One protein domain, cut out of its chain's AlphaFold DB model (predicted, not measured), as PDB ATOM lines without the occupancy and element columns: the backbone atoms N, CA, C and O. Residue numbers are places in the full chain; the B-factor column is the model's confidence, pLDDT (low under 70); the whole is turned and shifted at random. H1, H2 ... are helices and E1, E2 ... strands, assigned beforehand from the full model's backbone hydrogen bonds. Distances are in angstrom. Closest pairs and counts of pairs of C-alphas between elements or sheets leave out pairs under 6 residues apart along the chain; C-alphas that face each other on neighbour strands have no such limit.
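AT A GLANCE: This is residues 17 to 136 of the 269 residues of an uncharacterized protein of Rickettsiales bacterium (UniProt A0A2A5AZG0). H1 crosses two helices, H2 and H3, which come together near Leu 75 and Tyr 81; short H4 packs where H1 and H3 end, and the hairpin E1 E2 lies at the opposite end. Residues 109 to 136 have no named element. The printed part has 120 residues, with two named strands and four named helices in the order E1 E2 H1 H2 H3 H4; of the 63 residues in named elements helices hold 51 and strands 12, the class being mostly helix, and the whole is compact, with a radius of gyration of the C-alphas of 14.3 A and spans of 38 by 37 by 23 A.

HOW THE PARTS SIT: E1, residues 20 to 25, and E2, residues 28 to 33, form an antiparallel hairpin; N 21 and O 32, 3.4 A apart, are within hydrogen-bond range. H1, residues 36 to 49, touches residues 61 to 68 alone of H2, residues 59 to 75, at a steep tilt of 51 degrees; closest C-alphas, Ile 42 and Asn 64, 6.3 A. H1 touches H3, residues 79 to 92; closest C-alphas, Glu 40 and Ile 87, 6.3 A. H4, residues 103 to 108, touches residues 88 to 92 alone of H3; closest C-alphas, Trp 92 and Ala 108, 5.5 A. Every O i to N i+4 pair is within range in H2 and H4, 8 of 10 in H1, 9 of 10 in H3.

IN THESE COORDINATES: E1 begins at C-alpha 20 (-14.231, 43.474, 23.672); H4 ends at C-alpha 108 (-23.378, 37.724, 46.853). H2 measures 24.5 A.

THE WHOLE: The printed part has no cut and no long link. pLDDT is under 70 at residues 17 to 30, 114 to 117 and 136.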
ATOM      1  N   ASN A  17     -13.201  33.968  21.324       51.62
ATOM      2  CA  ASN A  17     -14.191  35.037  21.305       51.62
ATOM      3  C   ASN A  17     -13.837  36.014  22.427       51.62
ATOM      4  O   ASN A  17     -14.279  35.871  23.563       51.62
ATOM      5  N   PHE A  18     -12.981  36.983  22.119       53.84
ATOM      6  CA  PHE A  18     -12.811  38.146  22.970       53.84
ATOM      7  C   PHE A  18     -14.037  39.028  22.769       53.84
ATOM      8  O   PHE A  18     -14.163  39.704  21.747       53.84
ATOM      9  N   ASP A  19     -14.941  39.015  23.741       65.38
ATOM     10  CA  ASP A  19     -15.949  40.060  23.847       65.38
ATOM     11  C   ASP A  19     -15.233  41.332  24.319       65.38
ATOM     12  O   ASP A  19     -14.949  41.531  25.498       65.38
ATOM     13  N   VAL A  20     -14.860  42.187  23.369       60.78
ATOM     14  CA  VAL A  20     -14.231  43.474  23.672       60.78
ATOM     15  C   VAL A  20     -15.274  44.392  24.307       60.78
ATOM     16  O   VAL A  20     -16.320  44.658  23.714       60.78
ATOM     17  N   PHE A  21     -14.993  44.893  25.513       67.00
ATOM     18  CA  PHE A  21     -15.811  45.925  26.137       67.00
ATOM     19  C   PHE A  21     -15.273  47.304  25.757       67.00
ATOM     20  O   PHE A  21     -14.214  47.739  26.219       67.00
ATOM     21  N   ASP A  22     -16.041  48.031  24.952       60.28
ATOM     22  CA  ASP A  22     -15.799  49.454  24.751       60.28
ATOM     23  C   ASP A  22     -16.343  50.226  25.959       60.28
ATOM     24  O   ASP A  22     -17.553  50.344  26.161       60.28
ATOM     25  N   VAL A  23     -15.436  50.738  26.793       64.94
ATOM     26  CA  VAL A  23     -15.780  51.479  28.011       64.94
ATOM     27  C   VAL A  23     -15.666  52.973  27.729       64.94
ATOM     28  O   VAL A  23     -14.578  53.512  27.522       64.94
ATOM     29  N   TYR A  24     -16.800  53.665  27.771       63.69
ATOM     30  CA  TYR A  24     -16.862  55.121  27.679       63.69
ATOM     31  C   TYR A  24     -17.116  55.691  29.077       63.69
ATOM     32  O   TYR A  24     -18.218  55.553  29.606       63.69
ATOM     33  N   LYS A  25     -16.111  56.327  29.697       61.56
ATOM     34  CA  LYS A  25     -16.263  56.975  31.014       61.56
ATOM     35  C   LYS A  25     -15.884  58.453  30.918       61.56
ATOM     36  O   LYS A  25     -14.715  58.825  30.980       61.56
ATOM     37  N   GLY A  26     -16.891  59.313  30.755       68.12
ATOM     38  CA  GLY A  26     -16.684  60.742  30.497       68.12
ATOM     39  C   GLY A  26     -16.087  60.996  29.107       68.12
ATOM     40  O   GLY A  26     -16.552  60.422  28.128       68.12
ATOM     41  N   ASN A  27     -15.055  61.846  29.023       66.69
ATOM     42  CA  ASN A  27     -14.353  62.168  27.768       66.69
ATOM     43  C   ASN A  27     -13.139  61.255  27.481       66.69
ATOM     44  O   ASN A  27     -12.467  61.456  26.472       66.69
ATOM     45  N   ASP A  28     -12.818  60.302  28.365       63.34
ATOM     46  CA  ASP A  28     -11.688  59.377  28.195       63.34
ATOM     47  C   ASP A  28     -12.196  58.059  27.584       63.34
ATOM     48  O   ASP A  28     -12.961  57.316  28.205       63.34
ATOM     49  N   THR A  29     -11.810  57.789  26.336       64.31
ATOM     50  CA  THR A  29     -12.095  56.526  25.648       64.31
ATOM     51  C   THR A  29     -10.978  55.538  25.953       64.31
ATOM     52  O   THR A  29      -9.909  55.594  25.338       64.31
ATOM     53  N   ARG A  30     -11.216  54.612  26.884       69.38
ATOM     54  CA  ARG A  30     -10.309  53.485  27.120       69.38
ATOM     55  C   ARG A  30     -11.006  52.213  26.686       69.38
ATOM     56  O   ARG A  30     -11.973  51.790  27.307       69.38
ATOM     57  N   VAL A  31     -10.493  51.596  25.631       71.56
ATOM     58  CA  VAL A  31     -10.914  50.247  25.256       71.56
ATOM     59  C   VAL A  31     -10.294  49.286  26.261       71.56
ATOM     60  O   VAL A  31      -9.076  49.288  26.457       71.56
ATOM     61  N   VAL A  32     -11.134  48.505  26.935       78.62
ATOM     62  CA  VAL A  32     -10.690  47.471  27.868       78.62
ATOM     63  C   VAL A  32     -11.097  46.140  27.269       78.62
ATOM     64  O   VAL A  32     -12.253  45.733  27.330       78.62
ATOM     65  N   GLU A  33     -10.131  45.452  26.675       79.69
ATOM     66  CA  GLU A  33     -10.346  44.099  26.182       79.69
ATOM     67  C   GLU A  33     -10.432  43.140  27.368       79.69
ATOM     68  O   GLU A  33      -9.564  43.125  28.249       79.69
ATOM     69  N   VAL A  34     -11.502  42.351  27.407       81.38
ATOM     70  CA  VAL A  34     -11.741  41.404  28.487       81.38
ATOM     71  C   VAL A  34     -12.157  40.068  27.903       81.38
ATOM     72  O   VAL A  34     -13.073  39.975  27.100       81.38
ATOM     73  N   ASP A  35     -11.479  39.013  28.332       88.75
ATOM     74  CA  ASP A  35     -11.883  37.645  28.033       88.75
ATOM     75  C   ASP A  35     -13.006  37.253  29.012       88.75
ATOM     76  O   ASP A  35     -12.783  37.079  30.215       88.75
ATOM     77  N   VAL A  36     -14.244  37.187  28.512       90.88
ATOM     78  CA  VAL A  36     -15.433  36.861  29.315       90.88
ATOM     79  C   VAL A  36     -15.377  35.430  29.853       90.88
ATOM     80  O   VAL A  36     -15.807  35.188  30.984       90.88
ATOM     81  N   GLU A  37     -14.804  34.496  29.096       93.06
ATOM     82  CA  GLU A  37     -14.629  33.112  29.541       93.06
ATOM     83  C   GLU A  37     -13.616  33.043  30.690       93.06
ATOM     84  O   GLU A  37     -13.853  32.370  31.697       93.06
ATOM     85  N   GLU A  38     -12.517  33.801  30.587       93.88
ATOM     86  CA  GLU A  38     -11.539  33.926  31.670       93.88
ATOM     87  C   GLU A  38     -12.182  34.507  32.939       93.88
ATOM     88  O   GLU A  38     -11.992  33.972  34.036       93.88
ATOM     89  N   LEU A  39     -12.972  35.579  32.802       94.50
ATOM     90  CA  LEU A  39     -13.708  36.173  33.919       94.50
ATOM     91  C   LEU A  39     -14.646  35.174  34.592       94.50
ATOM     92  O   LEU A  39     -14.684  35.099  35.825       94.50
ATOM     93  N   GLU A  40     -15.413  34.423  33.804       96.94
ATOM     94  CA  GLU A  40     -16.350  33.436  34.328       96.94
ATOM     95  C   GLU A  40     -15.621  32.338  35.109       96.94
ATOM     96  O   GLU A  40     -16.025  32.014  36.231       96.94
ATOM     97  N   GLU A  41     -14.509  31.819  34.586       97.62
ATOM     98  CA  GLU A  41     -13.719  30.810  35.291       97.62
ATOM     99  C   GLU A  41     -13.064  31.363  36.567       97.62
ATOM    100  O   GLU A  41     -13.063  30.667  37.588       97.62
ATOM    101  N   ILE A  42     -12.608  32.622  36.577       98.31
ATOM    102  CA  ILE A  42     -12.118  33.297  37.792       98.31
ATOM    103  C   ILE A  42     -13.228  33.411  38.850       98.31
ATOM    104  O   ILE A  42     -13.042  33.030  40.011       98.31
ATOM    105  N   ILE A  43     -14.404  33.922  38.475       98.25
ATOM    106  CA  ILE A  43     -15.535  34.119  39.398       98.25
ATOM    107  C   ILE A  43     -15.988  32.777  39.983       98.25
ATOM    108  O   ILE A  43     -16.250  32.662  41.186       98.25
ATOM    109  N   LYS A  44     -16.040  31.740  39.148       98.19
ATOM    110  CA  LYS A  44     -16.369  30.370  39.542       98.19
ATOM    111  C   LYS A  44     -15.296  29.750  40.437       98.19
ATOM    112  O   LYS A  44     -15.640  29.045  41.390       98.19
ATOM    113  N   SER A  45     -14.008  30.001  40.191       98.31
ATOM    114  CA  SER A  45     -12.926  29.473  41.031       98.31
ATOM    115  C   SER A  45     -12.939  30.101  42.425       98.31
ATOM    116  O   SER A  45     -12.858  29.369  43.415       98.31
ATOM    117  N   LEU A  46     -13.138  31.421  42.516       98.62
ATOM    118  CA  LEU A  46     -13.233  32.171  43.777       98.62
ATOM    119  C   LEU A  46     -14.376  31.675  44.674       98.62
ATOM    120  O   LEU A  46     -14.309  31.780  45.902       98.62
ATOM    121  N   ARG A  47     -15.397  31.035  44.094       97.94
ATOM    122  CA  ARG A  47     -16.478  30.399  44.852       97.94
ATOM    123  C   ARG A  47     -15.995  29.316  45.813       97.94
ATOM    124  O   ARG A  47     -16.581  29.143  46.884       97.94
ATOM    125  N   LYS A  48     -14.896  28.626  45.496       98.19
ATOM    126  CA  LYS A  48     -14.296  27.600  46.370       98.19
ATOM    127  C   LYS A  48     -13.796  28.185  47.696       98.19
ATOM    128  O   LYS A  48     -13.781  27.481  48.702       98.19
ATOM    129  N   VAL A  49     -13.464  29.477  47.715       98.38
ATOM    130  CA  VAL A  49     -12.987  30.220  48.892       98.38
ATOM    131  C   VAL A  49     -14.013  31.236  49.411       98.38
ATOM    132  O   VAL A  49     -13.668  32.157  50.143       98.38
ATOM    133  N   ALA A  50     -15.307  31.039  49.122       98.06
ATOM    134  CA  ALA A  50     -16.400  31.946  49.504       98.06
ATOM    135  C   ALA A  50     -16.425  32.360  50.994       98.06
ATOM    136  O   ALA A  50     -16.874  33.455  51.337       98.06
ATOM    137  N   LYS A  51     -15.971  31.483  51.897       97.31
ATOM    138  CA  LYS A  51     -15.968  31.727  53.352       97.31
ATOM    139  C   LYS A  51     -14.696  32.411  53.864       97.31
ATOM    140  O   LYS A  51     -14.652  32.781  55.033       97.31
ATOM    141  N   VAL A  52     -13.669  32.549  53.029       98.00
ATOM    142  CA  VAL A  52     -12.385  33.150  53.409       98.00
ATOM    143  C   VAL A  52     -12.524  34.670  53.420       98.00
ATOM    144  O   VAL A  52     -13.188  35.239  52.548       98.00
ATOM    145  N   LYS A  53     -11.920  35.340  54.409       96.88
ATOM    146  CA  LYS A  53     -11.906  36.807  54.447       96.88
ATOM    147  C   LYS A  53     -11.071  37.355  53.297       96.88
ATOM    148  O   LYS A  53     -10.001  36.828  53.007       96.88
ATOM    149  N   THR A  54     -11.507  38.455  52.696       97.00
ATOM    150  CA  THR A  54     -10.773  39.100  51.592       97.00
ATOM    151  C   THR A  54      -9.361  39.540  52.009       97.00
ATOM    152  O   THR A  54      -8.429  39.484  51.205       97.00
ATOM    153  N   SER A  55      -9.171  39.898  53.283       95.88
ATOM    154  CA  SER A  55      -7.871  40.238  53.879       95.88
ATOM    155  C   SER A  55      -6.951  39.039  54.140       95.88
ATOM    156  O   SER A  55      -5.756  39.226  54.345       95.88
ATOM    157  N   GLU A  56      -7.483  37.815  54.139       97.62
ATOM    158  CA  GLU A  56      -6.734  36.580  54.409       97.62
ATOM    159  C   GLU A  56      -6.376  35.813  53.125       97.62
ATOM    160  O   GLU A  56      -5.627  34.835  53.186       97.62
ATOM    161  N   LEU A  57      -6.887  36.247  51.966       97.75
ATOM    162  CA  LEU A  57      -6.561  35.657  50.669       97.75
ATOM    163  C   LEU A  57      -5.072  35.786  50.336       97.75
ATOM    164  O   LEU A  57      -4.424  36.788  50.639       97.75
ATOM    165  N   LYS A  58      -4.540  34.771  49.652       97.94
ATOM    166  CA  LYS A  58      -3.134  34.687  49.239       97.94
ATOM    167  C   LYS A  58      -3.027  34.138  47.818       97.94
ATOM    168  O   LYS A  58      -3.980  33.560  47.303       97.94
ATOM    169  N   GLY A  59      -1.847  34.280  47.216       97.56
ATOM    170  CA  GLY A  59      -1.520  33.648  45.937       97.56
ATOM    171  C   GLY A  59      -2.487  34.036  44.819       97.56
ATOM    172  O   GLY A  59      -2.819  35.211  44.661       97.56
ATOM    173  N   ASP A  60      -2.925  33.042  44.052       98.25
ATOM    174  CA  ASP A  60      -3.748  33.270  42.864       98.25
ATOM    175  C   ASP A  60      -5.183  33.682  43.204       98.25
ATOM    176  O   ASP A  60      -5.727  34.533  42.512       98.25
ATOM    177  N   ASP A  61      -5.761  33.214  44.317       98.50
ATOM    178  CA  ASP A  61      -7.086  33.678  44.759       98.50
ATOM    179  C   ASP A  61      -7.087  35.185  45.043       98.50
ATOM    180  O   ASP A  61      -8.034  35.893  44.698       98.50
ATOM    181  N   ARG A  62      -6.004  35.702  45.642       98.31
ATOM    182  CA  ARG A  62      -5.862  37.142  45.887       98.31
ATOM    183  C   ARG A  62      -5.760  37.920  44.576       98.31
ATOM    184  O   ARG A  62      -6.512  38.870  44.391       98.31
ATOM    185  N   LYS A  63      -4.874  37.495  43.667       98.38
ATOM    186  CA  LYS A  63      -4.701  38.133  42.347       98.38
ATOM    187  C   LYS A  63      -6.001  38.139  41.548       98.38
ATOM    188  O   LYS A  63      -6.343  39.145  40.940       98.38
ATOM    189  N   ASN A  64      -6.726  37.026  41.577       98.31
ATOM    190  CA  ASN A  64      -8.000  36.865  40.896       98.31
ATOM    191  C   ASN A  64      -9.063  37.806  41.464       98.31
ATOM    192  O   ASN A  64      -9.737  38.486  40.695       98.31
ATOM    193  N   LEU A  65      -9.188  37.904  42.793       98.38
ATOM    194  CA  LEU A  65     -10.109  38.865  43.401       98.38
ATOM    195  C   LEU A  65      -9.718  40.312  43.063       98.38
ATOM    196  O   LEU A  65     -10.587  41.090  42.683       98.38
ATOM    197  N   ASP A  66      -8.432  40.664  43.149       98.06
ATOM    198  CA  ASP A  66      -7.944  42.007  42.810       98.06
ATOM    199  C   ASP A  66      -8.213  42.350  41.330       98.06
ATOM    200  O   ASP A  66      -8.625  43.470  41.023       98.06
ATOM    201  N   LYS A  67      -8.066  41.379  40.412       96.62
ATOM    202  CA  LYS A  67      -8.422  41.526  38.990       96.62
ATOM    203  C   LYS A  67      -9.913  41.829  38.822       96.62
ATOM    204  O   LYS A  67     -10.258  42.771  38.112       96.62
ATOM    205  N   ILE A  68     -10.796  41.105  39.516       97.75
ATOM    206  CA  ILE A  68     -12.239  41.394  39.497       97.75
ATOM    207  C   ILE A  68     -12.540  42.780  40.072       97.75
ATOM    208  O   ILE A  68     -13.264  43.539  39.436       97.75
ATOM    209  N   ILE A  69     -11.964  43.149  41.221       96.81
ATOM    210  CA  ILE A  69     -12.150  44.481  41.823       96.81
ATOM    211  C   ILE A  69     -11.718  45.583  40.847       96.81
ATOM    212  O   ILE A  69     -12.411  46.592  40.711       96.81
ATOM    213  N   SER A  70     -10.608  45.378  40.132       95.25
ATOM    214  CA  SER A  70     -10.147  46.301  39.096       95.25
ATOM    215  C   SER A  70     -11.127  46.404  37.927       95.25
ATOM    216  O   SER A  70     -11.332  47.497  37.410       95.25
ATOM    217  N   TYR A  71     -11.748  45.305  37.498       94.25
ATOM    218  CA  TYR A  71     -12.788  45.381  36.473       94.25
ATOM    219  C   TYR A  71     -14.042  46.078  36.983       94.25
ATOM    220  O   TYR A  71     -14.594  46.904  36.269       94.25
ATOM    221  N   VAL A  72     -14.466  45.819  38.222       94.50
ATOM    222  CA  VAL A  72     -15.598  46.528  38.827       94.50
ATOM    223  C   VAL A  72     -15.335  48.033  38.843       94.50
ATOM    224  O   VAL A  72     -16.189  48.786  38.397       94.50
ATOM    225  N   SER A  73     -14.157  48.497  39.271       92.19
ATOM    226  CA  SER A  73     -13.870  49.939  39.353       92.19
ATOM    227  C   SER A  73     -13.862  50.649  37.990       92.19
ATOM    228  O   SER A  73     -14.259  51.816  37.892       92.19
ATOM    229  N   VAL A  74     -13.433  49.948  36.936       90.94
ATOM    230  CA  VAL A  74     -13.378  50.482  35.571       90.94
ATOM    231  C   VAL A  74     -14.737  50.407  34.880       90.94
ATOM    232  O   VAL A  74     -15.151  51.385  34.262       90.94
ATOM    233  N   LEU A  75     -15.433  49.276  35.006       91.06
ATOM    234  CA  LEU A  75     -16.681  49.008  34.295       91.06
ATOM    235  C   LEU A  75     -17.906  49.598  34.993       91.06
ATOM    236  O   LEU A  75     -18.902  49.813  34.312       91.06
ATOM    237  N   TYR A  76     -17.879  49.853  36.307       91.31
ATOM    238  CA  TYR A  76     -19.048  50.374  37.022       91.31
ATOM    239  C   TYR A  76     -19.626  51.623  36.332       91.31
ATOM    240  O   TYR A  76     -18.865  52.486  35.885       91.31
ATOM    241  N   ASP A  77     -20.960  51.671  36.249       89.00
ATOM    242  CA  ASP A  77     -21.775  52.616  35.462       89.00
ATOM    243  C   ASP A  77     -21.765  52.441  33.933       89.00
ATOM    244  O   ASP A  77     -22.202  53.331  33.206       89.00
ATOM    245  N   THR A  78     -21.329  51.287  33.415       89.38
ATOM    246  CA  THR A  78     -21.417  50.962  31.976       89.38
ATOM    247  C   THR A  78     -22.311  49.756  31.689       89.38
ATOM    248  O   THR A  78     -22.572  48.935  32.569       89.38
ATOM    249  N   ASP A  79     -22.750  49.596  30.438       88.00
ATOM    250  CA  ASP A  79     -23.499  48.404  30.017       88.00
ATOM    251  C   ASP A  79     -22.669  47.117  30.146       88.00
ATOM    252  O   ASP A  79     -23.196  46.072  30.527       88.00
ATOM    253  N   SER A  80     -21.353  47.193  29.931       89.94
ATOM    254  CA  SER A  80     -20.427  46.069  30.117       89.94
ATOM    255  C   SER A  80     -20.396  45.561  31.561       89.94
ATOM    256  O   SER A  80     -20.230  44.364  31.800       89.94
ATOM    257  N   TYR A  81     -20.627  46.437  32.543       93.19
ATOM    258  CA  TYR A  81     -20.744  46.023  33.941       93.19
ATOM    259  C   TYR A  81     -21.886  45.037  34.170       93.19
ATOM    260  O   TYR A  81     -21.757  44.127  34.988       93.19
ATOM    261  N   LYS A  82     -22.991  45.179  33.428       92.88
ATOM    262  CA  LYS A  82     -24.153  44.288  33.538       92.88
ATOM    263  C   LYS A  82     -23.783  42.854  33.180       92.88
ATOM    264  O   LYS A  82     -24.281  41.923  33.806       92.88
ATOM    265  N   ILE A  83     -22.860  42.672  32.235       93.19
ATOM    266  CA  ILE A  83     -22.346  41.356  31.843       93.19
ATOM    267  C   ILE A  83     -21.522  40.759  32.990       93.19
ATOM    268  O   ILE A  83     -21.832  39.659  33.450       93.19
ATOM    269  N   LEU A  84     -20.552  41.507  33.532       94.88
ATOM    270  CA  LEU A  84     -19.755  41.067  34.687       94.88
ATOM    271  C   LEU A  84     -20.642  40.728  35.900       94.88
ATOM    272  O   LEU A  84     -20.483  39.677  36.528       94.88
ATOM    273  N   TYR A  85     -21.605  41.595  36.217       96.19
ATOM    274  CA  TYR A  85     -22.555  41.391  37.309       96.19
ATOM    275  C   TYR A  85     -23.481  40.195  37.050       96.19
ATOM    276  O   TYR A  85     -23.740  39.412  37.963       96.19
ATOM    277  N   GLY A  86     -23.914  39.981  35.806       96.06
ATOM    278  CA  GLY A  86     -24.689  38.813  35.392       96.06
ATOM    279  C   GLY A  86     -23.941  37.494  35.605       96.06
ATOM    280  O   GLY A  86     -24.520  36.534  36.118       96.06
ATOM    281  N   ILE A  87     -22.638  37.452  35.303       96.88
ATOM    282  CA  ILE A  87     -21.775  36.288  35.576       96.88
ATOM    283  C   ILE A  87     -21.686  36.032  37.085       96.88
ATOM    284  O   ILE A  87     -21.876  34.899  37.539       96.88
ATOM    285  N   ALA A  88     -21.460  37.080  37.884       97.31
ATOM    286  CA  ALA A  88     -21.468  36.965  39.340       97.31
ATOM    287  C   ALA A  88     -22.822  36.443  39.854       97.31
ATOM    288  O   ALA A  88     -22.863  35.479  40.615       97.31
ATOM    289  N   MET A  89     -23.945  36.991  39.386       96.69
ATOM    290  CA  MET A  89     -25.283  36.523  39.758       96.69
ATOM    291  C   MET A  89     -25.517  35.051  39.417       96.69
ATOM    292  O   MET A  89     -25.993  34.298  40.273       96.69
ATOM    293  N   LYS A  90     -25.149  34.625  38.204       97.50
ATOM    294  CA  LYS A  90     -25.250  33.229  37.748       97.50
ATOM    295  C   LYS A  90     -24.541  32.272  38.708       97.50
ATOM    296  O   LYS A  90     -25.085  31.222  39.039       97.50
ATOM    297  N   HIS A  91     -23.362  32.658  39.196       97.75
ATOM    298  CA  HIS A  91     -22.508  31.810  40.032       97.75
ATOM    299  C   HIS A  91     -22.582  32.080  41.527       97.75
ATOM    300  O   HIS A  91     -21.899  31.383  42.262       97.75
ATOM    301  N   TRP A  92     -23.339  33.054  42.023       97.44
ATOM    302  CA  TRP A  92     -23.321  33.384  43.457       97.44
ATOM    303  C   TRP A  92     -24.701  33.636  44.055       97.44
ATOM    304  O   TRP A  92     -24.841  33.657  45.281       97.44
ATOM    305  N   SER A  93     -25.738  33.773  43.225       95.44
ATOM    306  CA  SER A  93     -27.091  34.055  43.702       95.44
ATOM    307  C   SER A  93     -27.624  32.980  44.644       95.44
ATOM    308  O   SER A  93     -28.354  33.320  45.561       95.44
ATOM    309  N   ASP A  94     -27.241  31.710  44.532       95.25
ATOM    310  CA  ASP A  94     -27.716  30.610  45.385       95.25
ATOM    311  C   ASP A  94     -26.991  30.498  46.746       95.25
ATOM    312  O   ASP A  94     -27.376  29.677  47.586       95.25
ATOM    313  N   LEU A  95     -25.998  31.352  47.026       93.94
ATOM    314  CA  LEU A  95     -25.278  31.339  48.299       93.94
ATOM    315  C   LEU A  95     -26.210  31.712  49.472       93.94
ATOM    316  O   LEU A  95     -26.722  32.830  49.581       93.94
ATOM    317  N   LYS A  96     -26.455  30.746  50.368       90.44
ATOM    318  CA  LYS A  96     -27.422  30.887  51.475       90.44
ATOM    319  C   LYS A  96     -26.874  31.667  52.667       90.44
ATOM    320  O   LYS A  96     -27.593  32.479  53.238       90.44
ATOM    321  N   ILE A  97     -25.626  31.399  53.045       89.94
ATOM    322  CA  ILE A  97     -24.975  31.986  54.220       89.94
ATOM    323  C   ILE A  97     -23.861  32.893  53.724       89.94
ATOM    324  O   ILE A  97     -22.943  32.427  53.050       89.94
ATOM    325  N   ILE A  98     -23.959  34.173  54.065       93.31
ATOM    326  CA  ILE A  98     -23.010  35.203  53.663       93.31
ATOM    327  C   ILE A  98     -22.443  35.814  54.939       93.31
ATOM    328  O   ILE A  98     -23.192  36.230  55.821       93.31
ATOM    329  N   SER A  99     -21.120  35.822  55.060       94.06
ATOM    330  CA  SER A  99     -20.422  36.429  56.190       94.06
ATOM    331  C   SER A  99     -19.761  37.723  55.723       94.06
ATOM    332  O   SER A  99     -19.125  37.693  54.676       94.06
ATOM    333  N   PRO A 100     -19.883  38.839  56.458       95.44
ATOM    334  CA  PRO A 100     -19.279  40.103  56.044       95.44
ATOM    335  C   PRO A 100     -17.763  40.007  55.836       95.44
ATOM    336  O   PRO A 100     -17.074  39.253  56.531       95.44
ATOM    337  N   GLY A 101     -17.241  40.786  54.889       94.88
ATOM    338  CA  GLY A 101     -15.812  40.851  54.572       94.88
ATOM    339  C   GLY A 101     -15.206  39.559  54.003       94.88
ATOM    340  O   GLY A 101     -13.984  39.399  54.042       94.88
ATOM    341  N   THR A 102     -16.018  38.619  53.510       97.38
ATOM    342  CA  THR A 102     -15.537  37.418  52.812       97.38
ATOM    343  C   THR A 102     -15.653  37.554  51.300       97.38
ATOM    344  O   THR A 102     -16.341  38.432  50.781       97.38
ATOM    345  N   VAL A 103     -15.008  36.649  50.563       98.25
ATOM    346  CA  VAL A 103     -15.182  36.565  49.101       98.25
ATOM    347  C   VAL A 103     -16.659  36.372  48.740       98.25
ATOM    348  O   VAL A 103     -17.174  36.995  47.819       98.25
ATOM    349  N   GLY A 104     -17.374  35.561  49.520       97.50
ATOM    350  CA  GLY A 104     -18.806  35.358  49.349       97.50
ATOM    351  C   GLY A 104     -19.649  36.597  49.607       97.50
ATOM    352  O   GLY A 104     -20.610  36.798  48.869       97.50
ATOM    353  N   SER A 105     -19.307  37.445  50.586       96.81
ATOM    354  CA  SER A 105     -20.005  38.730  50.714       96.81
ATOM    355  C   SER A 105     -19.718  39.636  49.534       96.81
ATOM    356  O   SER A 105     -20.665  40.213  49.019       96.81
ATOM    357  N   TYR A 106     -18.475  39.677  49.047       97.94
ATOM    358  CA  TYR A 106     -18.122  40.527  47.913       97.94
ATOM    359  C   TYR A 106     -19.009  40.269  46.685       97.94
ATOM    360  O   TYR A 106     -19.545  41.210  46.116       97.94
ATOM    361  N   PHE A 107     -19.231  39.005  46.311       98.06
ATOM    362  CA  PHE A 107     -20.061  38.680  45.144       98.06
ATOM    363  C   PHE A 107     -21.563  38.609  45.443       98.06
ATOM    364  O   PHE A 107     -22.369  39.052  44.633       98.06
ATOM    365  N   ALA A 108     -21.969  38.029  46.577       96.50
ATOM    366  CA  ALA A 108     -23.378  37.724  46.853       96.50
ATOM    367  C   ALA A 108     -24.079  38.733  47.771       96.50
ATOM    368  O   ALA A 108     -25.296  38.656  47.947       96.50
ATOM    369  N   GLY A 109     -23.325  39.649  48.379       95.00
ATOM    370  CA  GLY A 109     -23.793  40.584  49.394       95.00
ATOM    371  C   GLY A 109     -24.968  41.420  48.921       95.00
ATOM    372  O   GLY A 109     -26.081  41.251  49.414       95.00
ATOM    373  N   CYS A 110     -24.731  42.257  47.914       93.62
ATOM    374  CA  CYS A 110     -25.737  43.160  47.358       93.62
ATOM    375  C   CYS A 110     -26.783  42.457  46.476       93.62
ATOM    376  O   CYS A 110     -27.851  43.010  46.240       93.62
ATOM    377  N   ILE A 111     -26.531  41.218  46.032       91.62
ATOM    378  CA  ILE A 111     -27.535  40.393  45.330       91.62
ATOM    379  C   ILE A 111     -28.679  40.008  46.280       91.62
ATOM    380  O   ILE A 111     -29.816  39.798  45.855       91.62
ATOM    381  N   ARG A 112     -28.372  39.845  47.571       83.56
ATOM    382  CA  ARG A 112     -29.271  39.250  48.568       83.56
ATOM    383  C   ARG A 112     -29.842  40.249  49.571       83.56
ATOM    384  O   ARG A 112     -30.543  39.810  50.486       83.56
ATOM    385  N   THR A 113     -29.558  41.538  49.429       78.69
ATOM    386  CA  THR A 113     -30.168  42.575  50.266       78.69
ATOM    387  C   THR A 113     -31.636  42.759  49.892       78.69
ATOM    388  O   THR A 113     -32.022  42.693  48.724       78.69
ATOM    389  N   SER A 114     -32.491  42.911  50.902       67.44
ATOM    390  CA  SER A 114     -33.915  43.167  50.690       67.44
ATOM    391  C   SER A 114     -34.118  44.604  50.219       67.44
ATOM    392  O   SER A 114     -33.633  45.522  50.873       67.44
ATOM    393  N   SER A 115     -34.911  44.814  49.170       62.09
ATOM    394  CA  SER A 115     -35.296  46.153  48.690       62.09
ATOM    395  C   SER A 115     -36.131  46.963  49.692       62.09
ATOM    396  O   SER A 115     -36.338  48.156  49.506       62.09
ATOM    397  N   SER A 116     -36.617  46.338  50.766       60.84
ATOM    398  CA  SER A 116     -37.458  46.985  51.775       60.84
ATOM    399  C   SER A 116     -36.683  47.737  52.858       60.84
ATOM    400  O   SER A 116     -37.316  48.263  53.772       60.84
ATOM    401  N   SER A 117     -35.345  47.739  52.832       66.69
ATOM    402  CA  SER A 117     -34.572  48.532  53.786       66.69
ATOM    403  C   SER A 117     -34.517  49.990  53.321       66.69
ATOM    404  O   SER A 117     -34.345  50.298  52.146       66.69
ATOM    405  N   ASP A 118     -34.641  50.899  54.275       74.88
ATOM    406  CA  ASP A 118     -34.375  52.331  54.132       74.88
ATOM    407  C   ASP A 118     -32.893  52.649  53.851       74.88
ATOM    408  O   ASP A 118     -32.536  53.788  53.562       74.88
ATOM    409  N   MET A 119     -32.028  51.636  53.929       82.19
ATOM    410  CA  MET A 119     -30.577  51.729  53.817       82.19
ATOM    411  C   MET A 119     -30.028  50.702  52.828       82.19
ATOM    412  O   MET A 119     -29.067  49.986  53.129       82.19
ATOM    413  N   GLN A 120     -30.654  50.615  51.654       86.75
ATOM    414  CA  GLN A 120     -30.161  49.747  50.594       86.75
ATOM    415  C   GLN A 120     -28.683  50.030  50.315       86.75
ATOM    416  O   GLN A 120     -28.251  51.179  50.256       86.75
ATOM    417  N   GLY A 121     -27.895  48.968  50.184       90.50
ATOM    418  CA  GLY A 121     -26.469  49.077  49.906       90.50
ATOM    419  C   GLY A 121     -25.605  49.184  51.164       90.50
ATOM    420  O   GLY A 121     -24.436  48.802  51.127       90.50
ATOM    421  N   CYS A 122     -26.155  49.677  52.276       93.75
ATOM    422  CA  CYS A 122     -25.418  49.882  53.525       93.75
ATOM    423  C   CYS A 122     -25.504  48.692  54.491       93.75
ATOM    424  O   CYS A 122     -25.000  48.764  55.616       93.75
ATOM    425  N   GLU A 123     -26.152  47.595  54.097       94.31
ATOM    426  CA  GLU A 123     -26.182  46.359  54.872       94.31
ATOM    427  C   GLU A 123     -24.778  45.784  55.090       94.31
ATOM    428  O   GLU A 123     -23.922  45.841  54.209       94.31
ATOM    429  N   VAL A 124     -24.553  45.128  56.233       95.38
ATOM    430  CA  VAL A 124     -23.218  44.642  56.627       95.38
ATOM    431  C   VAL A 124     -22.613  43.641  55.630       95.38
ATOM    432  O   VAL A 124     -21.398  43.531  55.521       95.38
ATOM    433  N   ILE A 125     -23.439  42.901  54.883       95.25
ATOM    434  CA  ILE A 125     -22.967  41.975  53.840       95.25
ATOM    435  C   ILE A 125     -22.786  42.632  52.466       95.25
ATOM    436  O   ILE A 125     -22.138  42.034  51.612       95.25
ATOM    437  N   CYS A 126     -23.368  43.809  52.228       95.25
ATOM    438  CA  CYS A 126     -23.283  44.531  50.954       95.25
ATOM    439  C   CYS A 126     -22.240  45.659  50.993       95.25
ATOM    440  O   CYS A 126     -21.630  45.958  49.971       95.25
ATOM    441  N   ALA A 127     -21.952  46.222  52.165       94.50
ATOM    442  CA  ALA A 127     -20.872  47.184  52.334       94.50
ATOM    443  C   ALA A 127     -19.512  46.597  51.908       94.50
ATOM    444  O   ALA A 127     -19.094  45.549  52.412       94.50
ATOM    445  N   GLY A 128     -18.827  47.276  50.983       93.31
ATOM    446  CA  GLY A 128     -17.567  46.810  50.392       93.31
ATOM    447  C   GLY A 128     -17.713  45.673  49.374       93.31
ATOM    448  O   GLY A 128     -16.707  45.106  48.946       93.31
ATOM    449  N   SER A 129     -18.941  45.316  48.995       96.25
ATOM    450  CA  SER A 129     -19.233  44.275  48.008       96.25
ATOM    451  C   SER A 129     -19.398  44.857  46.603       96.25
ATOM    452  O   SER A 129     -19.472  46.070  46.413       96.25
ATOM    453  N   MET A 130     -19.444  43.982  45.602       96.00
ATOM    454  CA  MET A 130     -19.724  44.357  44.221       96.00
ATOM    455  C   MET A 130     -21.111  45.035  44.139       96.00
ATOM    456  O   MET A 130     -22.111  44.405  44.512       96.00
ATOM    457  N   PRO A 131     -21.196  46.302  43.688       94.44
ATOM    458  CA  PRO A 131     -22.449  47.055  43.669       94.44
ATOM    459  C   PRO A 131     -23.433  46.494  42.637       94.44
ATOM    460  O   PRO A 131     -23.043  45.831  41.675       94.44
ATOM    461  N   ARG A 132     -24.729  46.770  42.794       93.88
ATOM    462  CA  ARG A 132     -25.699  46.438  41.740       93.88
ATOM    463  C   ARG A 132     -25.519  47.406  40.561       93.88
ATOM    464  O   ARG A 132     -25.085  48.536  40.779       93.88
ATOM    465  N   PRO A 133     -25.831  46.997  39.321       92.81
ATOM    466  CA  PRO A 133     -25.927  47.931  38.207       92.81
ATOM    467  C   PRO A 133     -26.959  49.027  38.511       92.81
ATOM    468  O   PRO A 133     -28.016  48.737  39.079       92.81
ATOM    469  N   ASN A 134     -26.663  50.264  38.111       86.50
ATOM    470  CA  ASN A 134     -27.551  51.420  38.266       86.50
ATOM    471  C   ASN A 134     -28.677  51.381  37.219       86.50
ATOM    472  O   ASN A 134     -28.693  52.152  36.265       86.50
ATOM    473  N   GLU A 135     -29.582  50.411  37.356       76.56
ATOM    474  CA  GLU A 135     -30.678  50.164  36.406       76.56
ATOM    475  C   GLU A 135     -32.029  50.738  36.855       76.56
ATOM    476  O   GLU A 135     -32.925  50.882  36.025       76.56
ATOM    477  N   SER A 136     -32.200  51.068  38.140       69.12
ATOM    478  CA  SER A 136     -33.454  51.624  38.657       69.12
ATOM    479  C   SER A 136     -33.233  52.650  39.765       69.12
ATOM    480  O   SER A 136     -32.311  52.524  40.568       69.12
TER     481      SER A 136